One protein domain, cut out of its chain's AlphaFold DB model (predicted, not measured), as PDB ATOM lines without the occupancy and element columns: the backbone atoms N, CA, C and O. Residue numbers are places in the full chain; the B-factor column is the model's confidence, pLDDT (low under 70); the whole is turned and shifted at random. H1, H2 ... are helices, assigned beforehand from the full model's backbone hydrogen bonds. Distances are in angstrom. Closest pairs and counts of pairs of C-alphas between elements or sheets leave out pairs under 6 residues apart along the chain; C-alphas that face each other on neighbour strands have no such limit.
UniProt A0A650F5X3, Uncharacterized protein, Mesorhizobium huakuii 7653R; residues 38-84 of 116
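What this domain is: This is residues 38 to 84 of the 116 residues of an uncharacterized protein of Mesorhizobium huakuii 7653R (UniProt A0A650F5X3). Three helices make a flat, open hook: H3, the longest, forms one arm, H2 slants away from near its first residue, and the short H1 sits at the other end of H2, across a gap from H3. The last part of H3 and the tail after it, residues 76 to 84, stick out and add to the length. The printed part has 47 residues with three named helices, in the order H1, H2, H3, and no named strand; the class is all helix. The whole is only just loose, close to compact, with a radius of gyration of the C-alphas of 11.5 A, and spans 39 by 22 by 10 A.

How they stand to each other: H3, residues 68 to 80, touches no helix but is near H2, residues 50 to 61. H2 and H3 are close but not clearly touching, with 1 pair of C-alphas within 8 A, those of Asp 55 and Pro 68, 6.4 A apart. They run opposite ways at a steep tilt of 40 degrees. H1, residues 38 to 45, touches H2, which takes part with residues 50 to 51 alone; the closest C-alphas, those of Asp 42 and Ala 50, are 5.3 A apart. H1 and H2 run the same way at a steep tilt of 67 degrees, only just short of about perpendicular. H1 and H3 are apart, but only just, with their closest C-alphas at 8.2 A. In H1, H2 and H3 every O i to N i+4 pair is within hydrogen-bond range.

Where its parts are: H3 has 13 residues and measures 17.9 A from C-alpha 68 at (44.740, -42.402, 38.122) to C-alpha 80 at (41.138, -25.920, 32.184). H2 has 12 residues and measures 15.6 A from Ala 50 to Tyr 61. H1 has 8 residues and measures 10.8 A, beginning at C-alpha 38, (33.786, -37.642, 36.266).

The domain as a whole: The two C-alphas farthest apart are those of Val 60 and Lys 84, 38.8 A. Residues 76 to 84, of which 76 to 80 belong to H3, stand free; the body without them has 38 residues and spans 23 by 20 by 11 A. The printed part has no cut. The link from H1 to H2, 4 residues, is tight, and the link from H2 to H3, 6 residues, is short; neither is long. The mean pLDDT of the printed part is 81.1, and residues 83 to 84 are under 70.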
ATOM      1  N   PRO A  38      33.937 -36.198  36.063       77.12
ATOM      2  CA  PRO A  38      33.786 -37.642  36.266       77.12
ATOM      3  C   PRO A  38      32.403 -38.140  35.831       77.12
ATOM      4  O   PRO A  38      32.291 -39.213  35.251       77.12
ATOM      5  N   SER A  39      31.367 -37.318  36.007       80.81
ATOM      6  CA  SER A  39      30.005 -37.643  35.577       80.81
ATOM      7  C   SER A  39      29.851 -37.719  34.055       80.81
ATOM      8  O   SER A  39      28.985 -38.438  33.564       80.81
ATOM      9  N   GLU A  40      30.660 -36.985  33.291       80.75
ATOM     10  CA  GLU A  40      30.695 -37.105  31.831       80.75
ATOM     11  C   GLU A  40      31.294 -38.448  31.405       80.75
ATOM     12  O   GLU A  40      30.754 -39.110  30.521       80.75
ATOM     13  N   LEU A  41      32.355 -38.898  32.081       81.50
ATOM     14  CA  LEU A  41      32.962 -40.202  31.824       81.50
ATOM     15  C   LEU A  41      31.979 -41.351  32.107       81.50
ATOM     16  O   LEU A  41      31.871 -42.274  31.296       81.50
ATOM     17  N   ASP A  42      31.216 -41.267  33.198       84.50
ATOM     18  CA  ASP A  42      30.168 -42.245  33.522       84.50
ATOM     19  C   ASP A  42      29.083 -42.284  32.427       84.50
ATOM     20  O   ASP A  42      28.677 -43.355  31.974       84.50
ATOM     21  N   ARG A  43      28.660 -41.121  31.908       82.62
ATOM     22  CA  ARG A  43      27.677 -41.030  30.808       82.62
ATOM     23  C   ARG A  43      28.199 -41.583  29.484       82.62
ATOM     24  O   ARG A  43      27.451 -42.251  28.778       82.62
ATOM     25  N   LEU A  44      29.451 -41.289  29.134       84.06
ATOM     26  CA  LEU A  44      30.062 -41.722  27.872       84.06
ATOM     27  C   LEU A  44      30.310 -43.230  27.834       84.06
ATOM     28  O   LEU A  44      30.248 -43.841  26.769       84.06
ATOM     29  N   THR A  45      30.610 -43.821  28.987       83.88
ATOM     30  CA  THR A  45      30.881 -45.257  29.107       83.88
ATOM     31  C   THR A  45      29.633 -46.067  29.447       83.88
ATOM     32  O   THR A  45      29.602 -47.265  29.174       83.88
ATOM     33  N   GLY A  46      28.606 -45.435  30.026       82.38
ATOM     34  CA  GLY A  46      27.436 -46.117  30.582       82.38
ATOM     35  C   GLY A  46      27.750 -46.906  31.858       82.38
ATOM     36  O   GLY A  46      26.948 -47.744  32.266       82.38
ATOM     37  N   ILE A  47      28.919 -46.673  32.461       81.19
ATOM     38  CA  ILE A  47      29.407 -47.383  33.640       81.19
ATOM     39  C   ILE A  47      29.203 -46.488  34.853       81.19
ATOM     40  O   ILE A  47      29.660 -45.347  34.881       81.19
ATOM     41  N   ASP A  48      28.553 -47.032  35.876       78.56
ATOM     42  CA  ASP A  48      28.453 -46.365  37.164       78.56
ATOM     43  C   ASP A  48      29.822 -46.380  37.861       78.56
ATOM     44  O   ASP A  48      30.461 -47.429  37.972       78.56
ATOM     45  N   ASN A  49      30.295 -45.214  38.306       79.81
ATOM     46  CA  ASN A  49      31.628 -45.049  38.888       79.81
ATOM     47  C   ASN A  49      32.768 -45.517  37.957       79.81
ATOM     48  O   ASN A  49      33.698 -46.217  38.384       79.81
ATOM     49  N   ALA A  50      32.764 -45.076  36.696       81.94
ATOM     50  CA  ALA A  50      33.788 -45.401  35.699       81.94
ATOM     51  C   ALA A  50      35.211 -45.061  36.175       81.94
ATOM     52  O   ALA A  50      36.185 -45.706  35.777       81.94
ATOM     53  N   SER A  51      35.344 -44.092  37.086       81.25
ATOM     54  CA  SER A  51      36.615 -43.749  37.730       81.25
ATOM     55  C   SER A  51      37.201 -44.904  38.554       81.25
ATOM     56  O   SER A  51      38.390 -45.211  38.436       81.25
ATOM     57  N   THR A  52      36.377 -45.579  39.351       83.44
ATOM     58  CA  THR A  52      36.787 -46.739  40.158       83.44
ATOM     59  C   THR A  52      37.064 -47.945  39.267       83.44
ATOM     60  O   THR A  52      38.040 -48.668  39.465       83.44
ATOM     61  N   VAL A  53      36.241 -48.136  38.234       83.75
ATOM     62  CA  VAL A  53      36.400 -49.234  37.273       83.75
ATOM     63  C   VAL A  53      37.694 -49.090  36.471       83.75
ATOM     64  O   VAL A  53      38.423 -50.064  36.303       83.75
ATOM     65  N   SER A  54      38.042 -47.878  36.047       83.56
ATOM     66  CA  SER A  54      39.313 -47.611  35.361       83.56
ATOM     67  C   SER A  54      40.531 -47.940  36.227       83.56
ATOM     68  O   SER A  54      41.510 -48.465  35.712       83.56
ATOM     69  N   ASP A  55      40.477 -47.644  37.531       84.12
ATOM     70  CA  ASP A  55      41.580 -47.925  38.460       84.12
ATOM     71  C   ASP A  55      41.807 -49.440  38.576       84.12
ATOM     72  O   ASP A  55      42.926 -49.938  38.453       84.12
ATOM     73  N   ARG A  56      40.710 -50.205  38.644       82.44
ATOM     74  CA  ARG A  56      40.745 -51.672  38.560       82.44
ATOM     75  C   ARG A  56      41.270 -52.169  37.213       82.44
ATOM     76  O   ARG A  56      42.086 -53.087  37.189       82.44
ATOM     77  N   CYS A  57      40.864 -51.557  36.098       82.62
ATOM     78  CA  CYS A  57      41.414 -51.874  34.778       82.62
ATOM     79  C   CYS A  57      42.926 -51.615  34.711       82.62
ATOM     80  O   CYS A  57      43.644 -52.403  34.100       82.62
ATOM     81  N   TYR A  58      43.418 -50.537  35.323       84.31
ATOM     82  CA  TYR A  58      44.847 -50.252  35.402       84.31
ATOM     83  C   TYR A  58      45.581 -51.308  36.233       84.31
ATOM     84  O   TYR A  58      46.588 -51.838  35.776       84.31
ATOM     85  N   MET A  59      45.048 -51.692  37.396       81.88
ATOM     86  CA  MET A  59      45.651 -52.737  38.232       81.88
ATOM     87  C   MET A  59      45.753 -54.097  37.525       81.88
ATOM     88  O   MET A  59      46.704 -54.835  37.764       81.88
ATOM     89  N   VAL A  60      44.796 -54.429  36.651       83.75
ATOM     90  CA  VAL A  60      44.778 -55.714  35.927       83.75
ATOM     91  C   VAL A  60      45.589 -55.669  34.634       83.75
ATOM     92  O   VAL A  60      46.349 -56.592  34.351       83.75
ATOM     93  N   TYR A  61      45.412 -54.624  33.823       81.62
ATOM     94  CA  TYR A  61      45.949 -54.566  32.458       81.62
ATOM     95  C   TYR A  61      47.119 -53.588  32.286       81.62
ATOM     96  O   TYR A  61      47.797 -53.639  31.262       81.62
ATOM     97  N   GLY A  62      47.366 -52.697  33.249       82.50
ATOM     98  CA  GLY A  62      48.521 -51.793  33.257       82.50
ATOM     99  C   GLY A  62      48.493 -50.683  32.203       82.50
ATOM    100  O   GLY A  62      49.550 -50.183  31.829       82.50
ATOM    101  N   TYR A  63      47.321 -50.297  31.688       82.88
ATOM    102  CA  TYR A  63      47.241 -49.240  30.673       82.88
ATOM    103  C   TYR A  63      47.617 -47.867  31.264       82.88
ATOM    104  O   TYR A  63      46.896 -47.381  32.132       82.88
ATOM    105  N   PRO A  64      48.670 -47.191  30.769       79.75
ATOM    106  CA  PRO A  64      49.157 -45.936  31.355       79.75
ATOM    107  C   PRO A  64      48.139 -44.791  31.258       79.75
ATOM    108  O   PRO A  64      48.115 -43.899  32.088       79.75
ATOM    109  N   GLU A  65      47.258 -44.842  30.267       78.19
ATOM    110  CA  GLU A  65      46.163 -43.886  30.066       78.19
ATOM    111  C   GLU A  65      45.039 -44.037  31.117       78.19
ATOM    112  O   GLU A  65      44.270 -43.107  31.351       78.19
ATOM    113  N   LEU A  66      44.931 -45.208  31.761       80.75
ATOM    114  CA  LEU A  66      43.982 -45.475  32.853       80.75
ATOM    115  C   LEU A  66      44.588 -45.224  34.236       80.75
ATOM    116  O   LEU A  66      43.889 -45.343  35.243       80.75
ATOM    117  N   GLU A  67      45.875 -44.886  34.285       83.94
ATOM    118  CA  GLU A  67      46.581 -44.553  35.512       83.94
ATOM    119  C   GLU A  67      45.892 -43.341  36.170       83.94
ATOM    120  O   GLU A  67      45.581 -42.355  35.488       83.94
ATOM    121  N   PRO A  68      45.583 -43.401  37.476       78.44
ATOM    122  CA  PRO A  68      44.740 -42.402  38.122       78.44
ATOM    123  C   PRO A  68      45.309 -40.983  38.018       78.44
ATOM    124  O   PRO A  68      44.521 -40.047  37.864       78.44
ATOM    125  N   VAL A  69      46.637 -40.805  38.040       82.56
ATOM    126  CA  VAL A  69      47.272 -39.488  37.882       82.56
ATOM    127  C   VAL A  69      47.196 -39.012  36.434       82.56
ATOM    128  O   VAL A  69      46.778 -37.874  36.203       82.56
ATOM    129  N   ALA A  70      47.541 -39.859  35.459       84.88
ATOM    130  CA  ALA A  70      47.431 -39.532  34.035       84.88
ATOM    131  C   ALA A  70      46.002 -39.127  33.646       84.88
ATOM    132  O   ALA A  70      45.791 -38.078  33.033       84.88
ATOM    133  N   ARG A  71      45.007 -39.901  34.088       84.06
ATOM    134  CA  ARG A  71      43.591 -39.609  33.862       84.06
ATOM    135  C   ARG A  71      43.175 -38.283  34.492       84.06
ATOM    136  O   ARG A  71      42.550 -37.462  33.825       84.06
ATOM    137  N   LEU A  72      43.498 -38.068  35.771       84.38
ATOM    138  CA  LEU A  72      43.111 -36.847  36.481       84.38
ATOM    139  C   LEU A  72      43.748 -35.612  35.835       84.38
ATOM    140  O   LEU A  72      43.099 -34.577  35.708       84.38
ATOM    141  N   ARG A  73      44.998 -35.740  35.381       84.12
ATOM    142  CA  ARG A  73      45.694 -34.700  34.629       84.12
ATOM    143  C   ARG A  73      45.000 -34.401  33.306       84.12
ATOM    144  O   ARG A  73      44.744 -33.234  33.039       84.12
ATOM    145  N   HIS A  74      44.651 -35.416  32.517       82.62
ATOM    146  CA  HIS A  74      43.932 -35.226  31.253       82.62
ATOM    147  C   HIS A  74      42.575 -34.545  31.473       82.62
ATOM    148  O   HIS A  74      42.256 -33.553  30.825       82.62
ATOM    149  N   MET A  75      41.804 -35.001  32.463       82.88
ATOM    150  CA  MET A  75      40.535 -34.368  32.834       82.88
ATOM    151  C   MET A  75      40.725 -32.915  33.289       82.88
ATOM    152  O   MET A  75      39.953 -32.048  32.888       82.88
ATOM    153  N   ALA A  76      41.773 -32.624  34.065       83.62
ATOM    154  CA  ALA A  76      42.113 -31.263  34.465       83.62
ATOM    155  C   ALA A  76      42.534 -30.396  33.269       83.62
ATOM    156  O   ALA A  76      42.132 -29.240  33.189       83.62
ATOM    157  N   GLU A  77      43.297 -30.936  32.318       85.44
ATOM    158  CA  GLU A  77      43.681 -30.243  31.084       85.44
ATOM    159  C   GLU A  77      42.455 -29.919  30.217       85.44
ATOM    160  O   GLU A  77      42.360 -28.813  29.682       85.44
ATOM    161  N   VAL A  78      41.484 -30.834  30.128       84.81
ATOM    162  CA  VAL A  78      40.213 -30.597  29.428       84.81
ATOM    163  C   VAL A  78      39.362 -29.559  30.158       84.81
ATOM    164  O   VAL A  78      38.867 -28.626  29.528       84.81
ATOM    165  N   TYR A  79      39.240 -29.666  31.480       81.38
ATOM    166  CA  TYR A  79      38.481 -28.715  32.291       81.38
ATOM    167  C   TYR A  79      39.075 -27.298  32.233       81.38
ATOM    168  O   TYR A  79      38.348 -26.310  32.145       81.38
ATOM    169  N   MET A  80      40.407 -27.191  32.244       82.50
ATOM    170  CA  MET A  80      41.138 -25.920  32.184       82.50
ATOM    171  C   MET A  80      41.298 -25.384  30.759       82.50
ATOM    172  O   MET A  80      41.765 -24.256  30.580       82.50
ATOM    173  N   ARG A  81      40.924 -26.158  29.731       77.62
ATOM    174  CA  ARG A  81      40.961 -25.684  28.351       77.62
ATOM    175  C   ARG A  81      40.021 -24.480  28.246       77.62
ATOM    176  O   ARG A  81      38.831 -24.619  28.528       77.62
ATOM    177  N   PRO A  82      40.511 -23.301  27.817       70.38
ATOM    178  CA  PRO A  82      39.672 -22.123  27.675       70.38
ATOM    179  C   PRO A  82      38.582 -22.417  26.646       70.38
ATOM    180  O   PRO A  82      38.816 -22.430  25.436       70.38
ATOM    181  N   ARG A  83      37.374 -22.686  27.140       62.16
ATOM    182  CA  ARG A  83      36.180 -22.770  26.311       62.16
ATOM    183  C   ARG A  83      35.971 -21.379  25.737       62.16
ATOM    184  O   ARG A  83      35.931 -20.405  26.488       62.16
ATOM    185  N   LYS A  84      35.868 -21.268  24.407       59.19
ATOM    186  CA  LYS A  84      35.354 -20.043  23.787       59.19
ATOM    187  C   LYS A  84      33.995 -19.796  24.431       59.19
ATOM    188  O   LYS A  84      33.046 -20.517  24.141       59.19
TER     189      LYS A  84